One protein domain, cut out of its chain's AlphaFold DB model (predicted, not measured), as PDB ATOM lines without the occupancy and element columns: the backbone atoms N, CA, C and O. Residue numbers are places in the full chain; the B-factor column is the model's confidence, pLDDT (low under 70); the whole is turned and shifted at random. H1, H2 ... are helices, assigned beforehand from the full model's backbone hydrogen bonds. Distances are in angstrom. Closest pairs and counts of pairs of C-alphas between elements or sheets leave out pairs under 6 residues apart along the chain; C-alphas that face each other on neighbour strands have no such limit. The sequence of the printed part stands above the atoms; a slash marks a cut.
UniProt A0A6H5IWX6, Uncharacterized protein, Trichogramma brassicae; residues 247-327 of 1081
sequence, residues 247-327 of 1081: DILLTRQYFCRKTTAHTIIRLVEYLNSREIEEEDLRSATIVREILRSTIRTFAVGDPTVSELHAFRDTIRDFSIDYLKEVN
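This is residues 247 to 327 of the 1081 residues of an uncharacterized protein of Trichogramma brassicae (UniProt A0A6H5IWX6). Two long helices, H2 and H5, stand on two sides of a compact, rounded body, and H4 crosses and packs on both. The short helices H1, H3 and H6 sit round the rim, with H6 packed on H2. The printed part has 81 residues with six named helices, H1 to H6 in order, and no named strand; the class is all helix, with mostly crossed packing. The radius of gyration of the C-alphas is 11.5 A, and the spans are 30 by 29 by 20 A.

H2, residues 261 to 274, is 20.0 A long and begins at C-alpha 261 (253.977, 204.649, 123.237). H5, residues 305 to 318, is 20.2 A long and ends at C-alpha 318 (246.333, 215.552, 115.320). H4, residues 284 to 294, is 15.3 A long. The shorter ones are H1, residues 252 to 256, H3, residues 278 to 282, and H6, residues 320 to 325, which ends at C-alpha 325 (239.177, 211.581, 123.157).

H2 and H4 are hubs, touching three helices each. H2 touches H4 at a steep tilt of 51 degrees, opposite ways; their closest C-alphas, of Arg 266 and Thr 294, are 5.4 A apart. With residues 268 to 272 alone, H2 touches H6, about perpendicular at 80 degrees; the closest C-alphas are those of Val 268 and Lys 324, 6.0 A. H4 touches residues 308 to 312 of H5 alone, about perpendicular at 78 degrees, closest at C-alphas Val 287 and Leu 308, 6.7 A. H1 and H5 only just touch, with 3 pairs of C-alphas within 8 A, the closest those of Arg 252 and Thr 314, 5.8 A. H3 and H4 only just touch, with 3 pairs, and only at the corner; C-alphas Leu 281 and Val 287 are closest, 5.8 A. H2 and H5 are apart. In H1, H2, H4, H5 and H6 every O i to N i+4 pair is within hydrogen-bond range; in H3 0 of 1 is, beside 2 of 2 O i to N i+3 pairs.

The C-alphas farthest apart, of Gly 301 and Asn 327, are 30.7 A apart. The printed part has no cut and no long link. Its mean pLDDT is 96.5, and no printed residue is under 70.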
ATOM      1  N   ASP A 247     268.482 217.283 115.858       89.38
ATOM      2  CA  ASP A 247     267.123 217.719 116.187       89.38
ATOM      3  C   ASP A 247     266.155 216.529 116.129       89.38
ATOM      4  O   ASP A 247     266.083 215.800 115.133       89.38
ATOM      5  N   ILE A 248     265.382 216.323 117.197       91.38
ATOM      6  CA  ILE A 248     264.385 215.256 117.225       91.38
ATOM      7  C   ILE A 248     263.142 215.749 116.482       91.38
ATOM      8  O   ILE A 248     262.330 216.497 117.022       91.38
ATOM      9  N   LEU A 249     262.967 215.303 115.237       92.12
ATOM     10  CA  LEU A 249     261.771 215.593 114.443       92.12
ATOM     11  C   LEU A 249     260.546 214.857 115.019       92.12
ATOM     12  O   LEU A 249     260.262 213.706 114.680       92.12
ATOM     13  N   LEU A 250     259.818 215.539 115.905       94.00
ATOM     14  CA  LEU A 250     258.635 215.054 116.630       94.00
ATOM     15  C   LEU A 250     257.364 215.016 115.764       94.00
ATOM     16  O   LEU A 250     256.310 215.476 116.189       94.00
ATOM     17  N   THR A 251     257.471 214.476 114.550       95.94
ATOM     18  CA  THR A 251     256.387 214.414 113.557       95.94
ATOM     19  C   THR A 251     255.267 213.449 113.954       95.94
ATOM     20  O   THR A 251     255.434 212.597 114.831       95.94
ATOM     21  N   ARG A 252     254.142 213.470 113.224       95.94
ATOM     22  CA  ARG A 252     253.098 212.431 113.320       95.94
ATOM     23  C   ARG A 252     253.686 211.010 113.284       95.94
ATOM     24  O   ARG A 252     253.317 210.169 114.099       95.94
ATOM     25  N   GLN A 253     254.678 210.763 112.418       94.94
ATOM     26  CA  GLN A 253     255.356 209.466 112.322       94.94
ATOM     27  C   GLN A 253     256.147 209.106 113.596       94.94
ATOM     28  O   GLN A 253     256.188 207.932 113.963       94.94
ATOM     29  N   TYR A 254     256.739 210.078 114.306       95.62
ATOM     30  CA  TYR A 254     257.378 209.837 115.608       95.62
ATOM     31  C   TYR A 254     256.370 209.262 116.612       95.62
ATOM     32  O   TYR A 254     256.674 208.274 117.280       95.62
ATOM     33  N   PHE A 255     255.154 209.809 116.672       96.38
ATOM     34  CA  PHE A 255     254.103 209.339 117.583       96.38
ATOM     35  C   PHE A 255     253.434 208.024 117.157       96.38
ATOM     36  O   PHE A 255     252.898 207.331 118.021       96.38
ATOM     37  N   CYS A 256     253.534 207.612 115.889       95.69
ATOM     38  CA  CYS A 256     253.088 206.281 115.455       95.69
ATOM     39  C   CYS A 256     254.063 205.148 115.843       95.69
ATOM     40  O   CYS A 256     253.640 204.004 116.034       95.69
ATOM     41  N   ARG A 257     255.370 205.436 115.984       95.12
ATOM     42  CA  ARG A 257     256.419 204.421 116.228       95.12
ATOM     43  C   ARG A 257     256.196 203.635 117.526       95.12
ATOM     44  O   ARG A 257     255.921 204.178 118.593       95.12
ATOM     45  N   LYS A 258     256.457 202.326 117.484       92.25
ATOM     46  CA  LYS A 258     256.256 201.405 118.627       92.25
ATOM     47  C   LYS A 258     257.067 201.738 119.881       92.25
ATOM     48  O   LYS A 258     256.749 201.232 120.956       92.25
ATOM     49  N   THR A 259     258.118 202.545 119.741       93.56
ATOM     50  CA  THR A 259     259.066 202.963 120.786       93.56
ATOM     51  C   THR A 259     258.685 204.265 121.505       93.56
ATOM     52  O   THR A 259     259.347 204.617 122.485       93.56
ATOM     53  N   THR A 260     257.614 204.947 121.077       94.62
ATOM     54  CA  THR A 260     257.132 206.231 121.630       94.62
ATOM     55  C   THR A 260     255.766 206.130 122.329       94.62
ATOM     56  O   THR A 260     255.222 207.140 122.767       94.62
ATOM     57  N   ALA A 261     255.240 204.914 122.533       96.75
ATOM     58  CA  ALA A 261     253.977 204.649 123.237       96.75
ATOM     59  C   ALA A 261     253.932 205.296 124.633       96.75
ATOM     60  O   ALA A 261     252.960 205.946 125.007       96.75
ATOM     61  N   HIS A 262     255.024 205.169 125.394       96.31
ATOM     62  CA  HIS A 262     255.143 205.796 126.712       96.31
ATOM     63  C   HIS A 262     255.121 207.338 126.645       96.31
ATOM     64  O   HIS A 262     254.652 207.987 127.577       96.31
ATOM     65  N   THR A 263     255.601 207.915 125.538       96.44
ATOM     66  CA  THR A 263     255.634 209.357 125.280       96.44
ATOM     67  C   THR A 263     254.234 209.887 124.977       96.44
ATOM     68  O   THR A 263     253.820 210.865 125.591       96.44
ATOM     69  N   ILE A 264     253.480 209.226 124.086       97.75
ATOM     70  CA  ILE A 264     252.111 209.648 123.740       97.75
ATOM     71  C   ILE A 264     251.131 209.451 124.908       97.75
ATOM     72  O   ILE A 264     250.309 210.328 125.152       97.75
ATOM     73  N   ILE A 265     251.267 208.378 125.701       98.06
ATOM     74  CA  ILE A 265     250.459 208.192 126.921       98.06
ATOM     75  C   ILE A 265     250.698 209.360 127.890       98.06
ATOM     76  O   ILE A 265     249.744 210.011 128.308       98.06
ATOM     77  N   ARG A 266     251.964 209.700 128.177       97.69
ATOM     78  CA  ARG A 266     252.311 210.842 129.045       97.69
ATOM     79  C   ARG A 266     251.848 212.184 128.491       97.69
ATOM     80  O   ARG A 266     251.444 213.045 129.265       97.69
ATOM     81  N   LEU A 267     251.924 212.374 127.176       97.94
ATOM     82  CA  LEU A 267     251.426 213.564 126.491       97.94
ATOM     83  C   LEU A 267     249.928 213.749 126.730       97.94
ATOM     84  O   LEU A 267     249.507 214.820 127.157       97.94
ATOM     85  N   VAL A 268     249.138 212.699 126.537       98.19
ATOM     86  CA  VAL A 268     247.681 212.748 126.700       98.19
ATOM     87  C   VAL A 268     247.278 212.829 128.177       98.19
ATOM     88  O   VAL A 268     246.355 213.570 128.516       98.19
ATOM     89  N   GLU A 269     248.011 212.179 129.088       97.69
ATOM     90  CA  GLU A 269     247.870 212.393 130.537       97.69
ATOM     91  C   GLU A 269     248.188 213.849 130.935       97.69
ATOM     92  O   GLU A 269     247.478 214.431 131.760       97.69
ATOM     93  N   TYR A 270     249.207 214.476 130.337       97.94
ATOM     94  CA  TYR A 270     249.570 215.875 130.595       97.94
ATOM     95  C   TYR A 270     248.514 216.855 130.056       97.94
ATOM     96  O   TYR A 270     248.035 217.704 130.809       97.94
ATOM     97  N   LEU A 271     248.108 216.716 128.788       97.81
ATOM     98  CA  LEU A 271     247.096 217.568 128.145       97.81
ATOM     99  C   LEU A 271     245.766 217.546 128.917       97.81
ATOM    100  O   LEU A 271     245.185 218.602 129.173       97.81
ATOM    101  N   ASN A 272     245.327 216.359 129.355       97.62
ATOM    102  CA  ASN A 272     244.122 216.197 130.170       97.62
ATOM    103  C   ASN A 272     244.283 216.751 131.596       97.62
ATOM    104  O   ASN A 272     243.421 217.488 132.071       97.62
ATOM    105  N   SER A 273     245.379 216.436 132.298       97.81
ATOM    106  CA  SER A 273     245.567 216.861 133.699       97.81
ATOM    107  C   SER A 273     245.809 218.365 133.877       97.81
ATOM    108  O   SER A 273     245.574 218.894 134.967       97.81
ATOM    109  N   ARG A 274     246.251 219.058 132.821       98.06
ATOM    110  CA  ARG A 274     246.456 220.514 132.793       98.06
ATOM    111  C   ARG A 274     245.304 221.313 132.168       98.06
ATOM    112  O   ARG A 274     245.357 222.535 132.247       98.06
ATOM    113  N   GLU A 275     244.287 220.655 131.602       97.69
ATOM    114  CA  GLU A 275     243.177 221.297 130.867       97.69
ATOM    115  C   GLU A 275     243.674 222.193 129.703       97.69
ATOM    116  O   GLU A 275     243.213 223.320 129.549       97.69
ATOM    117  N   ILE A 276     244.638 221.705 128.903       98.12
ATOM    118  CA  ILE A 276     245.238 222.456 127.776       98.12
ATOM    119  C   ILE A 276     244.228 222.621 126.624       98.12
ATOM    120  O   ILE A 276     243.678 221.629 126.132       98.12
ATOM    121  N   GLU A 277     244.028 223.860 126.169       97.69
ATOM    122  CA  GLU A 277     243.242 224.235 124.975       97.69
ATOM    123  C   GLU A 277     244.205 224.626 123.811       97.69
ATOM    124  O   GLU A 277     245.398 224.843 124.038       97.69
ATOM    125  N   GLU A 278     243.758 224.682 122.547       97.38
ATOM    126  CA  GLU A 278     244.643 224.955 121.378       97.38
ATOM    127  C   GLU A 278     245.309 226.343 121.454       97.38
ATOM    128  O   GLU A 278     246.451 226.550 121.035       97.38
ATOM    129  N   GLU A 279     244.634 227.299 122.083       97.50
ATOM    130  CA  GLU A 279     245.152 228.624 122.401       97.50
ATOM    131  C   GLU A 279     246.438 228.571 123.241       97.50
ATOM    132  O   GLU A 279     247.343 229.382 123.013       97.50
ATOM    133  N   ASP A 280     246.566 227.613 124.167       98.00
ATOM    134  CA  ASP A 280     247.744 227.481 125.032       98.00
ATOM    135  C   ASP A 280     248.999 227.083 124.223       98.00
ATOM    136  O   ASP A 280     250.105 227.522 124.560       98.00
ATOM    137  N   LEU A 281     248.867 226.351 123.104       97.50
ATOM    138  CA  LEU A 281     250.010 226.002 122.237       97.50
ATOM    139  C   LEU A 281     250.646 227.217 121.556       97.50
ATOM    140  O   LEU A 281     251.805 227.155 121.127       97.50
ATOM    141  N   ARG A 282     249.948 228.357 121.485       97.19
ATOM    142  CA  ARG A 282     250.538 229.623 121.018       97.19
ATOM    143  C   ARG A 282     251.674 230.075 121.947       97.19
ATOM    144  O   ARG A 282     252.647 230.668 121.479       97.19
ATOM    145  N   SER A 283     251.625 229.719 123.232       98.00
ATOM    146  CA  SER A 283     252.689 229.993 124.202       98.00
ATOM    147  C   SER A 283     253.848 229.003 124.070       98.00
ATOM    148  O   SER A 283     253.778 227.865 124.535       98.00
ATOM    149  N   ALA A 284     254.975 229.454 123.511       97.88
ATOM    150  CA  ALA A 284     256.202 228.650 123.426       97.88
ATOM    151  C   ALA A 284     256.702 228.154 124.804       97.88
ATOM    152  O   ALA A 284     257.376 227.130 124.886       97.88
ATOM    153  N   THR A 285     256.347 228.842 125.895       97.69
ATOM    154  CA  THR A 285     256.646 228.404 127.267       97.69
ATOM    155  C   THR A 285     255.827 227.177 127.669       97.69
ATOM    156  O   THR A 285     256.395 226.250 128.242       97.69
ATOM    157  N   ILE A 286     254.533 227.125 127.322       98.00
ATOM    158  CA  ILE A 286     253.673 225.962 127.602       98.00
ATOM    159  C   ILE A 286     254.105 224.775 126.735       98.00
ATOM    160  O   ILE A 286     254.288 223.678 127.255       98.00
ATOM    161  N   VAL A 287     254.377 225.002 125.444       98.12
ATOM    162  CA  VAL A 287     254.913 223.968 124.537       98.12
ATOM    163  C   VAL A 287     256.232 223.388 125.078       98.12
ATOM    164  O   VAL A 287     256.409 222.169 125.105       98.12
ATOM    165  N   ARG A 288     257.128 224.234 125.609       97.56
ATOM    166  CA  ARG A 288     258.367 223.791 126.273       97.56
ATOM    167  C   ARG A 288     258.102 222.997 127.559       97.56
ATOM    168  O   ARG A 288     258.799 222.015 127.801       97.56
ATOM    169  N   GLU A 289     257.118 223.377 128.377       98.00
ATOM    170  CA  GLU A 289     256.746 222.614 129.580       98.00
ATOM    171  C   GLU A 289     256.169 221.234 129.227       98.00
ATOM    172  O   GLU A 289     256.570 220.240 129.839       98.00
ATOM    173  N   ILE A 290     255.315 221.148 128.197       97.94
ATOM    174  CA  ILE A 290     254.802 219.877 127.663       97.94
ATOM    175  C   ILE A 290     255.976 218.988 127.228       97.94
ATOM    176  O   ILE A 290     256.078 217.852 127.691       97.94
ATOM    177  N   LEU A 291     256.905 219.496 126.407       97.38
ATOM    178  CA  LEU A 291     258.056 218.716 125.931       97.38
ATOM    179  C   LEU A 291     258.934 218.194 127.074       97.38
ATOM    180  O   LEU A 291     259.202 216.993 127.129       97.38
ATOM    181  N   ARG A 292     259.330 219.062 128.017       96.62
ATOM    182  CA  ARG A 292     260.146 218.674 129.185       96.62
ATOM    183  C   ARG A 292     259.451 217.641 130.085       96.62
ATOM    184  O   ARG A 292     260.129 216.808 130.681       96.62
ATOM    185  N   SER A 293     258.122 217.698 130.199       96.69
ATOM    186  CA  SER A 293     257.335 216.807 131.068       96.69
ATOM    187  C   SER A 293     257.056 215.439 130.437       96.69
ATOM    188  O   SER A 293     256.977 214.428 131.136       96.69
ATOM    189  N   THR A 294     256.889 215.401 129.115       96.38
ATOM    190  CA  THR A 294     256.417 214.216 128.381       96.38
ATOM    191  C   THR A 294     257.560 213.405 127.777       96.38
ATOM    192  O   THR A 294     257.544 212.175 127.864       96.38
ATOM    193  N   ILE A 295     258.589 214.072 127.240       95.56
ATOM    194  CA  ILE A 295     259.704 213.445 126.523       95.56
ATOM    195  C   ILE A 295     260.984 213.546 127.358       95.56
ATOM    196  O   ILE A 295     261.537 214.622 127.589       95.56
ATOM    197  N   ARG A 296     261.500 212.390 127.790       93.81
ATOM    198  CA  ARG A 296     262.647 212.306 128.708       93.81
ATOM    199  C   ARG A 296     263.911 212.998 128.176       93.81
ATOM    200  O   ARG A 296     264.658 213.562 128.971       93.81
ATOM    201  N   THR A 297     264.121 213.021 126.860       93.31
ATOM    202  CA  THR A 297     265.281 213.651 126.203       93.31
ATOM    203  C   THR A 297     265.278 215.193 126.290       93.31
ATOM    204  O   THR A 297     266.295 215.813 125.984       93.31
ATOM    205  N   PHE A 298     264.194 215.829 126.768       94.88
ATOM    206  CA  PHE A 298     264.145 217.264 127.116       94.88
ATOM    207  C   PHE A 298     264.140 217.547 128.624       94.88
ATOM    208  O   PHE A 298     264.155 218.703 129.033       94.88
ATOM    209  N   ALA A 299     264.174 216.530 129.489       93.62
ATOM    210  CA  ALA A 299     264.158 216.743 130.941       93.62
ATOM    211  C   ALA A 299     265.428 217.443 131.484       93.62
ATOM    212  O   ALA A 299     265.424 217.921 132.616       93.62
ATOM    213  N   VAL A 300     266.512 217.488 130.695       93.81
ATOM    214  CA  VAL A 300     267.831 218.037 131.080       93.81
ATOM    215  C   VAL A 300     268.293 219.185 130.168       93.81
ATOM    216  O   VAL A 300     269.161 219.959 130.559       93.81
ATOM    217  N   GLY A 301     267.724 219.320 128.967       93.38
ATOM    218  CA  GLY A 301     268.135 220.312 127.972       93.38
ATOM    219  C   GLY A 301     266.938 220.945 127.276       93.38
ATOM    220  O   GLY A 301     265.916 220.290 127.065       93.38
ATOM    221  N   ASP A 302     267.067 222.223 126.932       95.94
ATOM    222  CA  ASP A 302     266.001 222.973 126.277       95.94
ATOM    223  C   ASP A 302     265.818 222.507 124.824       95.94
ATOM    224  O   ASP A 302     266.814 222.389 124.108       95.94
ATOM    225  N   PRO A 303     264.572 222.253 124.376       96.75
ATOM    226  CA  PRO A 303     264.293 221.951 122.977       96.75
ATOM    227  C   PRO A 303     264.644 223.144 122.089       96.75
ATOM    228  O   PRO A 303     264.423 224.302 122.477       96.75
ATOM    229  N   THR A 304     265.153 222.862 120.892       96.44
ATOM    230  CA  THR A 304     265.446 223.889 119.890       96.44
ATOM    231  C   THR A 304     264.162 224.581 119.426       96.44
ATOM    232  O   THR A 304     263.043 224.110 119.648       96.44
ATOM    233  N   VAL A 305     264.300 225.741 118.776       96.25
ATOM    234  CA  VAL A 305     263.143 226.438 118.186       96.25
ATOM    235  C   VAL A 305     262.481 225.552 117.123       96.25
ATOM    236  O   VAL A 305     261.256 225.461 117.090       96.25
ATOM    237  N   SER A 306     263.277 224.822 116.338       95.81
ATOM    238  CA  SER A 306     262.817 223.833 115.358       95.81
ATOM    239  C   SER A 306     262.024 222.693 116.010       95.81
ATOM    240  O   SER A 306     260.904 222.418 115.584       95.81
ATOM    241  N   GLU A 307     262.544 222.077 117.081       96.69
ATOM    242  CA  GLU A 307     261.846 221.020 117.835       96.69
ATOM    243  C   GLU A 307     260.524 221.531 118.454       96.69
ATOM    244  O   GLU A 307     259.514 220.825 118.427       96.69
ATOM    245  N   LEU A 308     260.495 222.773 118.961       97.12
ATOM    246  CA  LEU A 308     259.286 223.416 119.503       97.12
ATOM    247  C   LEU A 308     258.209 223.666 118.437       97.12
ATOM    248  O   LEU A 308     257.025 223.478 118.722       97.12
ATOM    249  N   HIS A 309     258.601 224.092 117.234       96.81
ATOM    250  CA  HIS A 309     257.680 224.289 116.113       96.81
ATOM    251  C   HIS A 309     257.174 222.949 115.564       96.81
ATOM    252  O   HIS A 309     255.970 222.714 115.581       96.81
ATOM    253  N   ALA A 310     258.071 222.023 115.210       97.12
ATOM    254  CA  ALA A 310     257.701 220.709 114.678       97.12
ATOM    255  C   ALA A 310     256.758 219.928 115.612       97.12
ATOM    256  O   ALA A 310     255.827 219.267 115.148       97.12
ATOM    257  N   PHE A 311     256.958 220.034 116.932       97.56
ATOM    258  CA  PHE A 311     256.037 219.467 117.913       97.56
ATOM    259  C   PHE A 311     254.690 220.198 117.958       97.56
ATOM    260  O   PHE A 311     253.659 219.538 117.871       97.56
ATOM    261  N   ARG A 312     254.671 221.538 118.065       97.62
ATOM    262  CA  ARG A 312     253.428 222.337 118.046       97.62
ATOM    263  C   ARG A 312     252.564 221.981 116.839       97.62
ATOM    264  O   ARG A 312     251.370 221.744 116.994       97.62
ATOM    265  N   ASP A 313     253.174 221.962 115.662       97.44
ATOM    266  CA  ASP A 313     252.460 221.777 114.407       97.44
ATOM    267  C   ASP A 313     251.997 220.311 114.268       97.44
ATOM    268  O   ASP A 313     250.851 220.069 113.907       97.44
ATOM    269  N   THR A 314     252.765 219.336 114.772       97.62
ATOM    270  CA  THR A 314     252.295 217.939 114.893       97.62
ATOM    271  C   THR A 314     251.105 217.771 115.847       97.62
ATOM    272  O   THR A 314     250.207 216.977 115.571       97.62
ATOM    273  N   ILE A 315     251.055 218.487 116.979       97.50
ATOM    274  CA  ILE A 315     249.886 218.430 117.879       97.50
ATOM    275  C   ILE A 315     248.639 219.018 117.197       97.50
ATOM    276  O   ILE A 315     247.532 218.531 117.428       97.50
ATOM    277  N   ARG A 316     248.814 220.003 116.309       96.62
ATOM    278  CA  ARG A 316     247.736 220.576 115.487       96.62
ATOM    279  C   ARG A 316     247.269 219.635 114.390       96.62
ATOM    280  O   ARG A 316     246.063 219.480 114.235       96.62
ATOM    281  N   ASP A 317     248.191 218.951 113.712       97.00
ATOM    282  CA  ASP A 317     247.879 217.917 112.714       97.00
ATOM    283  C   ASP A 317     247.035 216.773 113.302       97.00
ATOM    284  O   ASP A 317     246.236 216.156 112.597       97.00
ATOM    285  N   PHE A 318     247.202 216.480 114.597       96.25
ATOM    286  CA  PHE A 318     246.333 215.552 115.320       96.25
ATOM    287  C   PHE A 318     245.034 216.188 115.840       96.25
ATOM    288  O   PHE A 318     244.062 215.462 116.001       96.25
ATOM    289  N   SER A 319     245.011 217.497 116.115       97.12
ATOM    290  CA  SER A 319     244.097 218.184 117.045       97.12
ATOM    291  C   SER A 319     244.221 217.719 118.505       97.12
ATOM    292  O   SER A 319     244.235 216.526 118.817       97.12
ATOM    293  N   ILE A 320     244.257 218.677 119.441       96.94
ATOM    294  CA  ILE A 320     244.328 218.389 120.883       96.94
ATOM    295  C   ILE A 320     243.116 217.584 121.351       96.94
ATOM    296  O   ILE A 320     243.272 216.657 122.143       96.94
ATOM    297  N   ASP A 321     241.911 217.934 120.906       97.69
ATOM    298  CA  ASP A 321     240.699 217.313 121.445       97.69
ATOM    299  C   ASP A 321     240.535 215.879 120.927       97.69
ATOM    300  O   ASP A 321     240.232 214.981 121.709       97.69
ATOM    301  N   TYR A 322     240.931 215.618 119.677       97.56
ATOM    302  CA  TYR A 322     241.100 214.254 119.174       97.56
ATOM    303  C   TYR A 322     242.144 213.470 119.990       97.56
ATOM    304  O   TYR A 322     241.866 212.345 120.391       97.56
ATOM    305  N   LEU A 323     243.302 214.058 120.334       97.38
ATOM    306  CA  LEU A 323     244.291 213.411 121.219       97.38
ATOM    307  C   LEU A 323     243.765 213.116 122.635       97.38
ATOM    308  O   LEU A 323     244.274 212.198 123.277       97.38
ATOM    309  N   LYS A 324     242.795 213.887 123.146       97.50
ATOM    310  CA  LYS A 324     242.159 213.642 124.454       97.50
ATOM    311  C   LYS A 324     241.110 212.531 124.386       97.50
ATOM    312  O   LYS A 324     240.997 211.773 125.349       97.50
ATOM    313  N   GLU A 325     240.336 212.472 123.302       97.38
ATOM    314  CA  GLU A 325     239.177 211.581 123.157       97.38
ATOM    315  C   GLU A 325     239.515 210.220 122.529       97.38
ATOM    316  O   GLU A 325     238.873 209.223 122.862       97.38
ATOM    317  N   VAL A 326     240.512 210.142 121.638       97.50
ATOM    318  CA  VAL A 326     240.797 208.917 120.877       97.50
ATOM    319  C   VAL A 326     241.532 207.854 121.698       97.50
ATOM    320  O   VAL A 326     242.475 208.123 122.450       97.50
ATOM    321  N   ASN A 327     241.158 206.594 121.481       98.19
ATOM    322  CA  ASN A 327     241.903 205.449 121.985       98.19
ATOM    323  C   ASN A 327     243.289 205.381 121.315       98.19
ATOM    324  O   ASN A 327     243.409 205.194 120.108       98.19
TER     325      ASN A 327